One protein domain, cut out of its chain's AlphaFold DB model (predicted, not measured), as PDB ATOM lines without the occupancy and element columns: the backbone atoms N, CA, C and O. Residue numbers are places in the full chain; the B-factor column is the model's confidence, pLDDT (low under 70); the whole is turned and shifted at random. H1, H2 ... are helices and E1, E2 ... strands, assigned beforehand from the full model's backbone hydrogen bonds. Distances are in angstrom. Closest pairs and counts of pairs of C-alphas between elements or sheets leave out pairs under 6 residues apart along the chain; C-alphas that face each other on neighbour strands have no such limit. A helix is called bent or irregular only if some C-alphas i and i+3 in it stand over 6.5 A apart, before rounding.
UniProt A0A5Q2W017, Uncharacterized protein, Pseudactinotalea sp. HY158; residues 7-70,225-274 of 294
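This is residues 7 to 70 and 225 to 274 of the 294 residues of an uncharacterized protein of Pseudactinotalea sp. HY158 (UniProt A0A5Q2W017). Three helices, H1, H2 and H5, cross one another in a cluster, with a small two-strand sheet, E1 and E2, at one end of it. Two long helices, H3 and H4, run side by side in opposite ways and form an arm reaching away from that cluster. The printed part has 114 residues with five named helices and two named strands, in the order H1, E1, H2, H3, H4, H5, E2; the sheet, in order E1 then E2, is parallel, and the class is mostly helix. It is only just compact, close to loose, with a radius of gyration of the C-alphas of 15.7 A, and spans 48 by 32 by 24 A.

H1, residues 7 to 22, touches H2, residues 29 to 40, at a steep tilt of 46 degrees, opposite ways; their closest C-alphas, of Leu 12 and Ala 39, are 5.2 A apart. H1 also touches H5, residues 251 to 267, at a steep tilt of 47 degrees, the same way, with the closest C-alphas, of Leu 12 and Ala 261, 6.9 A apart. E1, residues 26 to 28, is the parallel neighbour of E2, residues 271 to 273; N 27 and O 271 are within hydrogen-bond range at 3.0 A, N 273 and O 27 at 2.9 A. H2 is the hub, touching the four other helices. It touches H5 at a steep tilt of 62 degrees, opposite ways, with the C-alphas of Arg 33 and Ala 258 closest at 4.8 A. H2 and H3, residues 44 to 63, only just touch, only at the corner, with 3 pairs of C-alphas within 8 A; those of Val 38 and Ala 44 are closest at 5.4 A. H2 and H4, residues 225 to 249, only just touch, with 3 such pairs, the closest being Leu 37 and Ala 243 at 6.8 A. H3 touches H4 at a shallow tilt of 32 degrees, opposite ways, with the C-alphas of Ala 55 and Ile 231 closest at 5.7 A. H1 and H3 are apart, for instance. In H2, H3 and H5 every O i to N i+4 pair is within hydrogen-bond range; in H1 11 of 12 are, in H4 18 of 21.

H1 begins at C-alpha 7 (13.061, 31.289, -25.577) and is 23.3 A long. E1 is 6.9 A, H2 16.7 A and H3 28.7 A long. H4, 36.4 A, is irregular: C-alphas 226 and 229 are 7.4 A apart. H5 is 24.7 A long, and E2, 6.3 A, ends at C-alpha 273 (37.071, 24.960, -13.751).

The two C-alphas farthest apart, of Ser 66 and Asn 267, are 48.6 A apart. Residues 71 to 224 are not printed; C-alphas 70 and 225 are 16.3 A apart across this cut, which falls in the link from H3 to H4. The links that are printed whole are tight. The mean pLDDT of the printed part is 77.6; under 70 are residue 14, residues 17 to 31, residue 42 and residues 272 to 274.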
ATOM      1  N   ARG A   7      12.448  31.818 -24.350       76.75
ATOM      2  CA  ARG A   7      13.061  31.289 -25.577       76.75
ATOM      3  C   ARG A   7      14.577  31.100 -25.460       76.75
ATOM      4  O   ARG A   7      15.098  30.100 -25.942       76.75
ATOM      5  N   THR A   8      15.284  32.045 -24.844       76.38
ATOM      6  CA  THR A   8      16.738  31.963 -24.636       76.38
ATOM      7  C   THR A   8      17.067  30.871 -23.626       76.38
ATOM      8  O   THR A   8      17.968  30.081 -23.875       76.38
ATOM      9  N   ARG A   9      16.293  30.763 -22.536       76.62
ATOM     10  CA  ARG A   9      16.441  29.683 -21.547       76.62
ATOM     11  C   ARG A   9      16.233  28.300 -22.177       76.62
ATOM     12  O   ARG A   9      17.048  27.414 -21.957       76.62
ATOM     13  N   PHE A  10      15.190  28.132 -22.991       72.12
ATOM     14  CA  PHE A  10      14.923  26.874 -23.696       72.12
ATOM     15  C   PHE A  10      16.055  26.498 -24.664       72.12
ATOM     16  O   PHE A  10      16.520  25.364 -24.658       72.12
ATOM     17  N   ARG A  11      16.562  27.464 -25.445       73.44
ATOM     18  CA  ARG A  11      17.722  27.245 -26.325       73.44
ATOM     19  C   ARG A  11      18.975  26.858 -25.558       73.44
ATOM     20  O   ARG A  11      19.681  25.959 -25.988       73.44
ATOM     21  N   LEU A  12      19.244  27.537 -24.447       74.75
ATOM     22  CA  LEU A  12      20.388  27.240 -23.596       74.75
ATOM     23  C   LEU A  12      20.333  25.790 -23.103       74.75
ATOM     24  O   LEU A  12      21.325  25.085 -23.190       74.75
ATOM     25  N   MET A  13      19.160  25.332 -22.657       73.88
ATOM     26  CA  MET A  13      18.957  23.960 -22.194       73.88
ATOM     27  C   MET A  13      19.258  22.927 -23.289       73.88
ATOM     28  O   MET A  13      20.000  21.985 -23.032       73.88
ATOM     29  N   ILE A  14      18.751  23.140 -24.509       68.31
ATOM     30  CA  ILE A  14      19.045  22.271 -25.661       68.31
ATOM     31  C   ILE A  14      20.550  22.257 -25.951       68.31
ATOM     32  O   ILE A  14      21.155  21.194 -26.018       68.31
ATOM     33  N   LEU A  15      21.169  23.437 -26.049       70.44
ATOM     34  CA  LEU A  15      22.590  23.566 -26.377       70.44
ATOM     35  C   LEU A  15      23.498  22.930 -25.323       70.44
ATOM     36  O   LEU A  15      24.533  22.371 -25.672       70.44
ATOM     37  N   ILE A  16      23.144  23.017 -24.038       71.25
ATOM     38  CA  ILE A  16      23.938  22.372 -22.989       71.25
ATOM     39  C   ILE A  16      23.742  20.851 -23.025       71.25
ATOM     40  O   ILE A  16      24.708  20.114 -22.855       71.25
ATOM     41  N   GLN A  17      22.525  20.367 -23.282       66.31
ATOM     42  CA  GLN A  17      22.272  18.936 -23.437       66.31
ATOM     43  C   GLN A  17      23.060  18.353 -24.620       66.31
ATOM     44  O   GLN A  17      23.705  17.319 -24.462       66.31
ATOM     45  N   GLU A  18      23.087  19.051 -25.757       63.34
ATOM     46  CA  GLU A  18      23.938  18.716 -26.908       63.34
ATOM     47  C   GLU A  18      25.430  18.757 -26.540       63.34
ATOM     48  O   GLU A  18      26.182  17.839 -26.861       63.34
ATOM     49  N   TRP A  19      25.871  19.792 -25.816       68.56
ATOM     50  CA  TRP A  19      27.264  19.919 -25.378       68.56
ATOM     51  C   TRP A  19      27.694  18.741 -24.495       68.56
ATOM     52  O   TRP A  19      28.742  18.143 -24.747       68.56
ATOM     53  N   MET A  20      26.869  18.350 -23.518       65.44
ATOM     54  CA  MET A  20      27.161  17.240 -22.601       65.44
ATOM     55  C   MET A  20      27.234  15.874 -23.288       65.44
ATOM     56  O   MET A  20      27.897  14.981 -22.768       65.44
ATOM     57  N   GLN A  21      26.570  15.688 -24.431       60.25
ATOM     58  CA  GLN A  21      26.635  14.431 -25.185       60.25
ATOM     59  C   GLN A  21      27.978  14.244 -25.910       60.25
ATOM     60  O   GLN A  21      28.350  13.110 -26.198       60.25
ATOM     61  N   GLY A  22      28.712  15.332 -26.179       55.53
ATOM     62  CA  GLY A  22      29.972  15.301 -26.933       55.53
ATOM     63  C   GLY A  22      31.229  15.707 -26.157       55.53
ATOM     64  O   GLY A  22      32.319  15.634 -26.719       55.53
ATOM     65  N   HIS A  23      31.114  16.152 -24.902       61.25
ATOM     66  CA  HIS A  23      32.236  16.714 -24.137       61.25
ATOM     67  C   HIS A  23      32.451  16.000 -22.798       61.25
ATOM     68  O   HIS A  23      31.529  15.451 -22.194       61.25
ATOM     69  N   SER A  24      33.694  16.032 -22.306       57.53
ATOM     70  CA  SER A  24      34.033  15.567 -20.958       57.53
ATOM     71  C   SER A  24      33.241  16.334 -19.894       57.53
ATOM     72  O   SER A  24      32.923  17.505 -20.090       57.53
ATOM     73  N   ARG A  25      33.011  15.734 -18.716       60.28
ATOM     74  CA  ARG A  25      32.334  16.378 -17.562       60.28
ATOM     75  C   ARG A  25      33.103  17.552 -16.928       60.28
ATOM     76  O   ARG A  25      32.768  17.963 -15.820       60.28
ATOM     77  N   ASP A  26      34.094  18.097 -17.617       59.09
ATOM     78  CA  ASP A  26      34.822  19.297 -17.238       59.09
ATOM     79  C   ASP A  26      34.462  20.411 -18.231       59.09
ATOM     80  O   ASP A  26      34.700  20.270 -19.430       59.09
ATOM     81  N   ALA A  27      33.892  21.511 -17.736       58.75
ATOM     82  CA  ALA A  27      33.610  22.713 -18.524       58.75
ATOM     83  C   ALA A  27      34.465  23.882 -18.032       58.75
ATOM     84  O   ALA A  27      34.677  24.053 -16.825       58.75
ATOM     85  N   GLU A  28      34.917  24.740 -18.943       65.62
ATOM     86  CA  GLU A  28      35.497  26.029 -18.579       65.62
ATOM     87  C   GLU A  28      34.421  27.127 -18.600       65.62
ATOM     88  O   GLU A  28      33.416  27.054 -19.307       65.62
ATOM     89  N   VAL A  29      34.640  28.219 -17.858       59.47
ATOM     90  CA  VAL A  29      33.750  29.404 -17.900       59.47
ATOM     91  C   VAL A  29      33.595  29.965 -19.320       59.47
ATOM     92  O   VAL A  29      32.555  30.534 -19.662       59.47
ATOM     93  N   GLY A  30      34.620  29.790 -20.157       64.31
ATOM     94  CA  GLY A  30      34.569  30.138 -21.575       64.31
ATOM     95  C   GLY A  30      33.461  29.400 -22.331       64.31
ATOM     96  O   GLY A  30      32.797  30.009 -23.170       64.31
ATOM     97  N   ASP A  31      33.187  28.142 -21.983       67.81
ATOM     98  CA  ASP A  31      32.170  27.317 -22.642       67.81
ATOM     99  C   ASP A  31      30.760  27.792 -22.295       67.81
ATOM    100  O   ASP A  31      29.918  27.958 -23.177       67.81
ATOM    101  N   ALA A  32      30.522  28.152 -21.032       70.38
ATOM    102  CA  ALA A  32      29.247  28.723 -20.603       70.38
ATOM    103  C   ALA A  32      28.927  30.056 -21.305       70.38
ATOM    104  O   ALA A  32      27.782  30.302 -21.691       70.38
ATOM    105  N   ARG A  33      29.937  30.908 -21.539       72.50
ATOM    106  CA  ARG A  33      29.772  32.156 -22.307       72.50
ATOM    107  C   ARG A  33      29.515  31.903 -23.795       72.50
ATOM    108  O   ARG A  33      28.700  32.606 -24.389       72.50
ATOM    109  N   ARG A  34      30.148  30.890 -24.393       75.31
ATOM    110  CA  ARG A  34      29.877  30.458 -25.778       75.31
ATOM    111  C   ARG A  34      28.447  29.939 -25.934       75.31
ATOM    112  O   ARG A  34      27.740  30.348 -26.856       75.31
ATOM    113  N   LEU A  35      27.992  29.107 -24.997       76.38
ATOM    114  CA  LEU A  35      26.619  28.592 -24.952       76.38
ATOM    115  C   LEU A  35      25.603  29.731 -24.798       76.38
ATOM    116  O   LEU A  35      24.618  29.790 -25.536       76.38
ATOM    117  N   ALA A  36      25.881  30.684 -23.908       79.31
ATOM    118  CA  ALA A  36      25.068  31.883 -23.732       79.31
ATOM    119  C   ALA A  36      24.965  32.722 -25.010       79.31
ATOM    120  O   ALA A  36      23.875  33.155 -25.386       79.31
ATOM    121  N   LEU A  37      26.079  32.911 -25.713       77.56
ATOM    122  CA  LEU A  37      26.124  33.685 -26.945       77.56
ATOM    123  C   LEU A  37      25.293  33.049 -28.066       77.56
ATOM    124  O   LEU A  37      24.508  33.739 -28.720       77.56
ATOM    125  N   VAL A  38      25.401  31.730 -28.256       76.00
ATOM    126  CA  VAL A  38      24.592  31.009 -29.256       76.00
ATOM    127  C   VAL A  38      23.117  30.983 -28.858       76.00
ATOM    128  O   VAL A  38      22.245  31.104 -29.715       76.00
ATOM    129  N   ALA A  39      22.807  30.897 -27.563       78.19
ATOM    130  CA  ALA A  39      21.426  30.969 -27.096       78.19
ATOM    131  C   ALA A  39      20.792  32.352 -27.342       78.19
ATOM    132  O   ALA A  39      19.601  32.439 -27.674       78.19
ATOM    133  N   LEU A  40      21.575  33.426 -27.195       79.00
ATOM    134  CA  LEU A  40      21.129  34.808 -27.387       79.00
ATOM    135  C   LEU A  40      20.951  35.180 -28.859       79.00
ATOM    136  O   LEU A  40      19.987  35.867 -29.200       79.00
ATOM    137  N   SER A  41      21.830  34.701 -29.738       77.19
ATOM    138  CA  SER A  41      21.795  35.029 -31.162       77.19
ATOM    139  C   SER A  41      21.244  33.873 -31.999       77.19
ATOM    140  O   SER A  41      21.877  32.838 -32.190       77.19
ATOM    141  N   SER A  42      20.059  34.068 -32.592       69.31
ATOM    142  CA  SER A  42      19.459  33.086 -33.514       69.31
ATOM    143  C   SER A  42      20.224  32.901 -34.829       69.31
ATOM    144  O   SER A  42      19.884  32.014 -35.619       69.31
ATOM    145  N   THR A  43      21.188  33.773 -35.121       74.31
ATOM    146  CA  THR A  43      22.048  33.671 -36.305       74.31
ATOM    147  C   THR A  43      23.431  33.142 -35.958       74.31
ATOM    148  O   THR A  43      24.006  32.471 -36.808       74.31
ATOM    149  N   ALA A  44      23.909  33.311 -34.717       76.62
ATOM    150  CA  ALA A  44      25.253  32.906 -34.303       76.62
ATOM    151  C   ALA A  44      25.566  31.439 -34.605       76.62
ATOM    152  O   ALA A  44      26.656  31.155 -35.078       76.62
ATOM    153  N   TYR A  45      24.619  30.514 -34.425       72.50
ATOM    154  CA  TYR A  45      24.845  29.114 -34.804       72.50
ATOM    155  C   TYR A  45      25.133  28.953 -36.308       72.50
ATOM    156  O   TYR A  45      26.106  28.320 -36.705       72.50
ATOM    157  N   ARG A  46      24.313  29.583 -37.161       74.56
ATOM    158  CA  ARG A  46      24.482  29.538 -38.622       74.56
ATOM    159  C   ARG A  46      25.753  30.253 -39.066       74.56
ATOM    160  O   ARG A  46      26.411  29.801 -39.996       74.56
ATOM    161  N   ASP A  47      26.087  31.365 -38.425       81.75
ATOM    162  CA  ASP A  47      27.275  32.145 -38.753       81.75
ATOM    163  C   ASP A  47      28.556  31.429 -38.288       81.75
ATOM    164  O   ASP A  47      29.545  31.442 -39.020       81.75
ATOM    165  N   ARG A  48      28.511  30.721 -37.149       81.38
ATOM    166  CA  ARG A  48      29.570  29.809 -36.693       81.38
ATOM    167  C   ARG A  48      29.815  28.710 -37.711       81.38
ATOM    168  O   ARG A  48      30.957  28.475 -38.083       81.38
ATOM    169  N   GLU A  49      28.750  28.054 -38.167       78.25
ATOM    170  CA  GLU A  49      28.873  26.957 -39.126       78.25
ATOM    171  C   GLU A  49      29.433  27.442 -40.467       78.25
ATOM    172  O   GLU A  49      30.284  26.784 -41.056       78.25
ATOM    173  N   ARG A  50      29.058  28.647 -40.922       81.38
ATOM    174  CA  ARG A  50      29.699  29.266 -42.095       81.38
ATOM    175  C   ARG A  50      31.184  29.533 -41.873       81.38
ATOM    176  O   ARG A  50      31.968  29.289 -42.783       81.38
ATOM    177  N   ALA A  51      31.569  30.032 -40.698       85.31
ATOM    178  CA  ALA A  51      32.972  30.274 -40.372       85.31
ATOM    179  C   ALA A  51      33.776  28.965 -40.329       85.31
ATOM    180  O   ALA A  51      34.875  28.913 -40.874       85.31
ATOM    181  N   ARG A  52      33.199  27.901 -39.755       87.06
ATOM    182  CA  ARG A  52      33.773  26.550 -39.749       87.06
ATOM    183  C   ARG A  52      33.992  26.035 -41.169       87.06
ATOM    184  O   ARG A  52      35.107  25.676 -41.521       87.06
ATOM    185  N   VAL A  53      32.935  26.034 -41.984       84.38
ATOM    186  CA  VAL A  53      32.967  25.568 -43.377       84.38
ATOM    187  C   VAL A  53      34.012  26.333 -44.184       84.38
ATOM    188  O   VAL A  53      34.828  25.711 -44.850       84.38
ATOM    189  N   ALA A  54      34.045  27.663 -44.068       86.94
ATOM    190  CA  ALA A  54      35.028  28.484 -44.767       86.94
ATOM    191  C   ALA A  54      36.471  28.150 -44.355       86.94
ATOM    192  O   ALA A  54      37.344  28.074 -45.216       86.94
ATOM    193  N   ALA A  55      36.720  27.921 -43.061       89.00
ATOM    194  CA  ALA A  55      38.038  27.530 -42.567       89.00
ATOM    195  C   ALA A  55      38.455  26.144 -43.082       89.00
ATOM    196  O   ALA A  55      39.591  25.973 -43.517       89.00
ATOM    197  N   VAL A  56      37.535  25.173 -43.082       87.75
ATOM    198  CA  VAL A  56      37.798  23.817 -43.593       87.75
ATOM    199  C   VAL A  56      38.045  23.833 -45.099       87.75
ATOM    200  O   VAL A  56      38.999  23.215 -45.564       87.75
ATOM    201  N   ASP A  57      37.246  24.575 -45.864       88.69
ATOM    202  CA  ASP A  57      37.429  24.710 -47.312       88.69
ATOM    203  C   ASP A  57      38.750  25.390 -47.665       88.69
ATOM    204  O   ASP A  57      39.392  25.017 -48.643       88.69
ATOM    205  N   GLU A  58      39.168  26.390 -46.890       90.44
ATOM    206  CA  GLU A  58      40.472  27.033 -47.065       90.44
ATOM    207  C   GLU A  58      41.623  26.074 -46.730       90.44
ATOM    208  O   GLU A  58      42.581  25.978 -47.497       90.44
ATOM    209  N   ALA A  59      41.525  25.318 -45.633       89.88
ATOM    210  CA  ALA A  59      42.529  24.320 -45.267       89.88
ATOM    211  C   ALA A  59      42.645  23.214 -46.331       89.88
ATOM    212  O   ALA A  59      43.745  22.905 -46.787       89.88
ATOM    213  N   ASN A  60      41.513  22.680 -46.799       90.75
ATOM    214  CA  ASN A  60      41.474  21.669 -47.853       90.75
ATOM    215  C   ASN A  60      42.043  22.204 -49.180       90.75
ATOM    216  O   ASN A  60      42.924  21.567 -49.754       90.75
ATOM    217  N   ARG A  61      41.615  23.393 -49.640       89.81
ATOM    218  CA  ARG A  61      42.103  23.992 -50.901       89.81
ATOM    219  C   ARG A  61      43.601  24.275 -50.890       89.81
ATOM    220  O   ARG A  61      44.247  24.119 -51.920       89.81
ATOM    221  N   ARG A  62      44.164  24.674 -49.743       90.38
ATOM    222  CA  ARG A  62      45.616  24.868 -49.597       90.38
ATOM    223  C   ARG A  62      46.404  23.576 -49.810       90.38
ATOM    224  O   ARG A  62      47.551  23.635 -50.241       90.38
ATOM    225  N   ARG A  63      45.818  22.422 -49.479       87.25
ATOM    226  CA  ARG A  63      46.452  21.111 -49.657       87.25
ATOM    227  C   ARG A  63      46.281  20.583 -51.069       87.25
ATOM    228  O   ARG A  63      47.254  20.143 -51.671       87.25
ATOM    229  N   ASP A  64      45.052  20.608 -51.555       88.81
ATOM    230  CA  ASP A  64      44.699  20.100 -52.867       88.81
ATOM    231  C   ASP A  64      43.563  20.957 -53.449       88.81
ATOM    232  O   ASP A  64      42.418  20.877 -52.990       88.81
ATOM    233  N   PRO A  65      43.865  21.784 -54.468       89.75
ATOM    234  CA  PRO A  65      42.871  22.617 -55.137       89.75
ATOM    235  C   PRO A  65      41.745  21.830 -55.821       89.75
ATOM    236  O   PRO A  65      40.730  22.430 -56.171       89.75
ATOM    237  N   SER A  66      41.913  20.520 -56.040       87.81
ATOM    238  CA  SER A  66      40.900  19.662 -56.663       87.81
ATOM    239  C   SER A  66      39.828  19.165 -55.689       87.81
ATOM    240  O   SER A  66      38.797  18.655 -56.133       87.81
ATOM    241  N   ILE A  67      40.025  19.339 -54.375       81.25
ATOM    242  CA  ILE A  67      39.027  18.957 -53.373       81.25
ATOM    243  C   ILE A  67      37.777  19.820 -53.546       81.25
ATOM    244  O   ILE A  67      37.830  21.051 -53.498       81.25
ATOM    245  N   GLU A  68      36.629  19.160 -53.716       80.19
ATOM    246  CA  GLU A  68      35.356  19.854 -53.880       80.19
ATOM    247  C   GLU A  68      35.004  20.648 -52.604       80.19
ATOM    248  O   GLU A  68      35.010  20.079 -51.505       80.19
ATOM    249  N   PRO A  69      34.662  21.945 -52.721       79.88
ATOM    250  CA  PRO A  69      34.309  22.763 -51.572       79.88
ATOM    251  C   PRO A  69      33.034  22.260 -50.896       79.88
ATOM    252  O   PRO A  69      32.085  21.767 -51.522       79.88
ATOM    253  N   ILE A  70      32.978  22.452 -49.587       76.12
ATOM    254  CA  ILE A  70      31.827  22.121 -48.777       76.12
ATOM    255  C   ILE A  70      30.663  23.046 -49.161       76.12
ATOM    256  O   ILE A  70      30.547  24.194 -48.738       76.12
ATOM    257  N   ARG A 225      43.517  15.542 -40.382       83.50
ATOM    258  CA  ARG A 225      43.399  15.999 -38.989       83.50
ATOM    259  C   ARG A 225      44.597  16.814 -38.494       83.50
ATOM    260  O   ARG A 225      44.453  17.541 -37.525       83.50
ATOM    261  N   THR A 226      45.745  16.768 -39.172       87.62
ATOM    262  CA  THR A 226      46.901  17.626 -38.849       87.62
ATOM    263  C   THR A 226      46.596  19.116 -38.974       87.62
ATOM    264  O   THR A 226      47.245  19.919 -38.317       87.62
ATOM    265  N   ASP A 227      45.600  19.486 -39.783       87.12
ATOM    266  CA  ASP A 227      45.220  20.882 -40.012       87.12
ATOM    267  C   ASP A 227      44.149  21.353 -38.995       87.12
ATOM    268  O   ASP A 227      43.620  22.459 -39.089       87.12
ATOM    269  N   ALA A 228      43.827  20.524 -37.992       81.94
ATOM    270  CA  ALA A 228      42.788  20.797 -37.002       81.94
ATOM    271  C   ALA A 228      43.030  22.080 -36.198       81.94
ATOM    272  O   ALA A 228      42.086  22.826 -35.933       81.94
ATOM    273  N   GLU A 229      44.284  22.359 -35.832       84.44
ATOM    274  CA  GLU A 229      44.643  23.556 -35.065       84.44
ATOM    275  C   GLU A 229      44.223  24.841 -35.790       84.44
ATOM    276  O   GLU A 229      43.683  25.757 -35.171       84.44
ATOM    277  N   GLU A 230      44.374  24.887 -37.113       84.81
ATOM    278  CA  GLU A 230      43.997  26.051 -37.916       84.81
ATOM    279  C   GLU A 230      42.483  26.295 -37.890       84.81
ATOM    280  O   GLU A 230      42.030  27.441 -37.801       84.81
ATOM    281  N   ILE A 231      41.689  25.218 -37.906       85.25
ATOM    282  CA  ILE A 231      40.227  25.295 -37.808       85.25
ATOM    283  C   ILE A 231      39.814  25.829 -36.439       85.25
ATOM    284  O   ILE A 231      38.963  26.718 -36.347       85.25
ATOM    285  N   TYR A 232      40.446  25.340 -35.371       82.50
ATOM    286  CA  TYR A 232      40.195  25.825 -34.017       82.50
ATOM    287  C   TYR A 232      40.548  27.306 -33.857       82.50
ATOM    288  O   TYR A 232      39.746  28.054 -33.299       82.50
ATOM    289  N   VAL A 233      41.677  27.754 -34.412       83.94
ATOM    290  CA  VAL A 233      42.076  29.173 -34.411       83.94
ATOM    291  C   VAL A 233      41.057  30.037 -35.157       83.94
ATOM    292  O   VAL A 233      40.656  31.091 -34.660       83.94
ATOM    293  N   ALA A 234      40.587  29.597 -36.326       85.00
ATOM    294  CA  ALA A 234      39.582  30.331 -37.093       85.00
ATOM    295  C   ALA A 234      38.242  30.444 -36.339       85.00
ATOM    296  O   ALA A 234      37.608  31.507 -36.338       85.00
ATOM    297  N   LEU A 235      37.826  29.367 -35.668       83.12
ATOM    298  CA  LEU A 235      36.628  29.347 -34.830       83.12
ATOM    299  C   LEU A 235      36.775  30.223 -33.585       83.12
ATOM    300  O   LEU A 235      35.830  30.934 -33.243       83.12
ATOM    301  N   ASP A 236      37.934  30.211 -32.927       81.06
ATOM    302  CA  ASP A 236      38.239  31.091 -31.794       81.06
ATOM    303  C   ASP A 236      38.173  32.567 -32.214       81.06
ATOM    304  O   ASP A 236      37.485  33.363 -31.572       81.06
ATOM    305  N   ALA A 237      38.765  32.921 -33.357       83.25
ATOM    306  CA  ALA A 237      38.701  34.279 -33.887       83.25
ATOM    307  C   ALA A 237      37.263  34.703 -34.249       83.25
ATOM    308  O   ALA A 237      36.876  35.860 -34.065       83.25
ATOM    309  N   TRP A 238      36.442  33.784 -34.772       87.56
ATOM    310  CA  TRP A 238      35.017  34.050 -34.995       87.56
ATOM    311  C   TRP A 238      34.281  34.301 -33.675       87.56
ATOM    312  O   TRP A 238      33.515  35.267 -33.577       87.56
ATOM    313  N   TRP A 239      34.543  33.473 -32.664       80.62
ATOM    314  CA  TRP A 239      33.947  33.600 -31.338       80.62
ATOM    315  C   TRP A 239      34.246  34.946 -30.698       80.62
ATOM    316  O   TRP A 239      33.328  35.579 -30.188       80.62
ATOM    317  N   GLU A 240      35.497  35.397 -30.749       81.94
ATOM    318  CA  GLU A 240      35.902  36.694 -30.204       81.94
ATOM    319  C   GLU A 240      35.149  37.844 -30.882       81.94
ATOM    320  O   GLU A 240      34.578  38.699 -30.204       81.94
ATOM    321  N   ARG A 241      35.041  37.821 -32.217       85.38
ATOM    322  CA  ARG A 241      34.303  38.848 -32.972       85.38
ATOM    323  C   ARG A 241      32.805  38.853 -32.683       85.38
ATOM    324  O   ARG A 241      32.189  39.917 -32.676       85.38
ATOM    325  N   GLU A 242      32.173  37.691 -32.537       82.62
ATOM    326  CA  GLU A 242      30.742  37.619 -32.207       82.62
ATOM    327  C   GLU A 242      30.493  37.996 -30.742       82.62
ATOM    328  O   GLU A 242      29.538  38.715 -30.451       82.62
ATOM    329  N   ALA A 243      31.368  37.576 -29.824       75.44
ATOM    330  CA  ALA A 243      31.276  37.931 -28.412       75.44
ATOM    331  C   ALA A 243      31.396  39.433 -28.210       75.44
ATOM    332  O   ALA A 243      30.568  40.004 -27.504       75.44
ATOM    333  N   GLN A 244      32.346  40.074 -28.892       79.81
ATOM    334  CA  GLN A 244      32.478  41.521 -28.852       79.81
ATOM    335  C   GLN A 244      31.218  42.210 -29.389       79.81
ATOM    336  O   GLN A 244      30.650  43.048 -28.701       79.81
ATOM    337  N   ARG A 245      30.684  41.770 -30.538       82.75
ATOM    338  CA  ARG A 245      29.433  42.322 -31.092       82.75
ATOM    339  C   ARG A 245      28.246  42.212 -30.131       82.75
ATOM    340  O   ARG A 245      27.451  43.144 -30.036       82.75
ATOM    341  N   GLN A 246      28.108  41.095 -29.414       78.75
ATOM    342  CA  GLN A 246      27.036  40.927 -28.424       78.75
ATOM    343  C   GLN A 246      27.284  41.734 -27.143       78.75
ATOM    344  O   GLN A 246      26.326  42.255 -26.573       78.75
ATOM    345  N   LEU A 247      28.538  41.860 -26.701       77.69
ATOM    346  CA  LEU A 247      28.917  42.718 -25.576       77.69
ATOM    347  C   LEU A 247      28.639  44.191 -25.878       77.69
ATOM    348  O   LEU A 247      28.086  44.876 -25.025       77.69
ATOM    349  N   ASP A 248      28.947  44.648 -27.090       81.25
ATOM    350  CA  ASP A 248      28.699  46.025 -27.521       81.25
ATOM    351  C   ASP A 248      27.195  46.306 -27.646       81.25
ATOM    352  O   ASP A 248      26.719  47.380 -27.287       81.25
ATOM    353  N   ALA A 249      26.420  45.325 -28.123       83.00
ATOM    354  CA  ALA A 249      24.983  45.488 -28.312       83.00
ATOM    355  C   ALA A 249      24.178  45.362 -27.006       83.00
ATOM    356  O   ALA A 249      23.228  46.120 -26.794       83.00
ATOM    357  N   ARG A 250      24.469  44.348 -26.173       80.31
ATOM    358  CA  ARG A 250      23.661  43.948 -24.999       80.31
ATOM    359  C   ARG A 250      24.508  43.243 -23.918       80.31
ATOM    360  O   ARG A 250      24.293  42.052 -23.658       80.31
ATOM    361  N   PRO A 251      25.396  43.963 -23.212       76.38
ATOM    362  CA  PRO A 251      26.355  43.356 -22.282       76.38
ATOM    363  C   PRO A 251      25.671  42.603 -21.129       76.38
ATOM    364  O   PRO A 251      25.984  41.444 -20.862       76.38
ATOM    365  N   GLU A 252      24.640  43.202 -20.525       78.00
ATOM    366  CA  GLU A 252      23.896  42.601 -19.407       78.00
ATOM    367  C   GLU A 252      23.193  41.282 -19.775       78.00
ATOM    368  O   GLU A 252      22.993  40.411 -18.929       78.00
ATOM    369  N   SER A 253      22.786  41.123 -21.041       79.62
ATOM    370  CA  SER A 253      22.088  39.913 -21.494       79.62
ATOM    371  C   SER A 253      23.045  38.733 -21.633       79.62
ATOM    372  O   SER A 253      22.676  37.610 -21.288       79.62
ATOM    373  N   LEU A 254      24.269  38.992 -22.106       80.19
ATOM    374  CA  LEU A 254      25.309  37.976 -22.239       80.19
ATOM    375  C   LEU A 254      25.770  37.468 -20.875       80.19
ATOM    376  O   LEU A 254      25.861  36.258 -20.677       80.19
ATOM    377  N   GLU A 255      25.995  38.372 -19.923       79.88
ATOM    378  CA  GLU A 255      26.395  38.002 -18.564       79.88
ATOM    379  C   GLU A 255      25.309  37.198 -17.845       79.88
ATOM    380  O   GLU A 255      25.602  36.146 -17.276       79.88
ATOM    381  N   ALA A 256      24.044  37.625 -17.935       80.75
ATOM    382  CA  ALA A 256      22.930  36.891 -17.340       80.75
ATOM    383  C   ALA A 256      22.774  35.485 -17.947       80.75
ATOM    384  O   ALA A 256      22.612  34.507 -17.216       80.75
ATOM    385  N   ALA A 257      22.844  35.358 -19.277       81.69
ATOM    386  CA  ALA A 257      22.751  34.062 -19.947       81.69
ATOM    387  C   ALA A 257      23.948  33.148 -19.629       81.69
ATOM    388  O   ALA A 257      23.764  31.943 -19.477       81.69
ATOM    389  N   ALA A 258      25.153  33.708 -19.477       82.06
ATOM    390  CA  ALA A 258      26.340  32.955 -19.076       82.06
ATOM    391  C   ALA A 258      26.245  32.457 -17.629       82.06
ATOM    392  O   ALA A 258      26.586  31.308 -17.361       82.06
ATOM    393  N   ALA A 259      25.732  33.282 -16.711       82.19
ATOM    394  CA  ALA A 259      25.466  32.865 -15.336       82.19
ATOM    395  C   ALA A 259      24.450  31.712 -15.287       82.19
ATOM    396  O   ALA A 259      24.690  30.715 -14.611       82.19
ATOM    397  N   LEU A 260      23.372  31.799 -16.076       82.50
ATOM    398  CA  LEU A 260      22.377  30.729 -16.187       82.50
ATOM    399  C   LEU A 260      22.980  29.431 -16.757       82.50
ATOM    400  O   LEU A 260      22.624  28.342 -16.317       82.50
ATOM    401  N   ALA A 261      23.898  29.532 -17.724       81.31
ATOM    402  CA  ALA A 261      24.586  28.368 -18.286       81.31
ATOM    403  C   ALA A 261      25.488  27.687 -17.257       81.31
ATOM    404  O   ALA A 261      25.467  26.466 -17.143       81.31
ATOM    405  N   LEU A 262      26.247  28.476 -16.491       82.00
ATOM    406  CA  LEU A 262      27.096  27.976 -15.410       82.00
ATOM    407  C   LEU A 262      26.282  27.273 -14.325       82.00
ATOM    408  O   LEU A 262      26.650  26.180 -13.906       82.00
ATOM    409  N   GLU A 263      25.175  27.882 -13.897       82.12
ATOM    410  CA  GLU A 263      24.263  27.301 -12.910       82.12
ATOM    411  C   GLU A 263      23.723  25.949 -13.392       82.12
ATOM    412  O   GLU A 263      23.760  24.957 -12.667       82.12
ATOM    413  N   TRP A 264      23.279  25.882 -14.648       80.69
ATOM    414  CA  TRP A 264      22.757  24.648 -15.220       80.69
ATOM    415  C   TRP A 264      23.834  23.562 -15.333       80.69
ATOM    416  O   TRP A 264      23.583  22.417 -14.958       80.69
ATOM    417  N   LEU A 265      25.036  23.906 -15.809       78.31
ATOM    418  CA  LEU A 265      26.173  22.980 -15.894       78.31
ATOM    419  C   LEU A 265      26.536  22.417 -14.511       78.31
ATOM    420  O   LEU A 265      26.679  21.204 -14.360       78.31
ATOM    421  N   ALA A 266      26.610  23.281 -13.496       79.38
ATOM    422  CA  ALA A 266      26.886  22.875 -12.121       79.38
ATOM    423  C   ALA A 266      25.805  21.924 -11.575       79.38
ATOM    424  O   ALA A 266      26.132  20.878 -11.015       79.38
ATOM    425  N   ASN A 267      24.524  22.233 -11.809       79.81
ATOM    426  CA  ASN A 267      23.398  21.399 -11.374       79.81
ATOM    427  C   ASN A 267      23.356  20.023 -12.062       79.81
ATOM    428  O   ASN A 267      22.791  19.084 -11.511       79.81
ATOM    429  N   ASN A 268      23.975  19.883 -13.239       74.62
ATOM    430  CA  ASN A 268      24.062  18.622 -13.981       74.62
ATOM    431  C   ASN A 268      25.391  17.877 -13.747       74.62
ATOM    432  O   ASN A 268      25.750  16.975 -14.503       74.62
ATOM    433  N   GLY A 269      26.127  18.226 -12.686       70.94
ATOM    434  CA  GLY A 269      27.327  17.500 -12.267       70.94
ATOM    435  C   GLY A 269      28.550  17.725 -13.161       70.94
ATOM    436  O   GLY A 269      29.497  16.934 -13.104       70.94
ATOM    437  N   VAL A 270      28.550  18.785 -13.975       74.44
ATOM    438  CA  VAL A 270      29.723  19.213 -14.743       74.44
ATOM    439  C   VAL A 270      30.646  20.011 -13.821       74.44
ATOM    440  O   VAL A 270      30.238  20.997 -13.202       74.44
ATOM    441  N   ARG A 271      31.912  19.600 -13.717       71.38
ATOM    442  CA  ARG A 271      32.922  20.322 -12.941       71.38
ATOM    443  C   ARG A 271      33.329  21.573 -13.706       71.38
ATOM    444  O   ARG A 271      33.991  21.498 -14.739       71.38
ATOM    445  N   VAL A 272      32.957  22.734 -13.180       67.44
ATOM    446  CA  VAL A 272      33.355  24.019 -13.758       67.44
ATOM    447  C   VAL A 272      34.739  24.395 -13.234       67.44
ATOM    448  O   VAL A 272      34.909  24.665 -12.043       67.44
ATOM    449  N   ARG A 273      35.743  24.448 -14.113       65.56
ATOM    450  CA  ARG A 273      37.071  24.960 -13.751       65.56
ATOM    451  C   ARG A 273      37.104  26.476 -13.923       65.56
ATOM    452  O   ARG A 273      37.080  27.003 -15.034       65.56
ATOM    453  N   LEU A 274      37.200  27.183 -12.801       58.69
ATOM    454  CA  LEU A 274      37.534  28.604 -12.780       58.69
ATOM    455  C   LEU A 274      39.040  28.735 -13.024       58.69
ATOM    456  O   LEU A 274      39.849  28.334 -12.186       58.69
TER     457      LEU A 274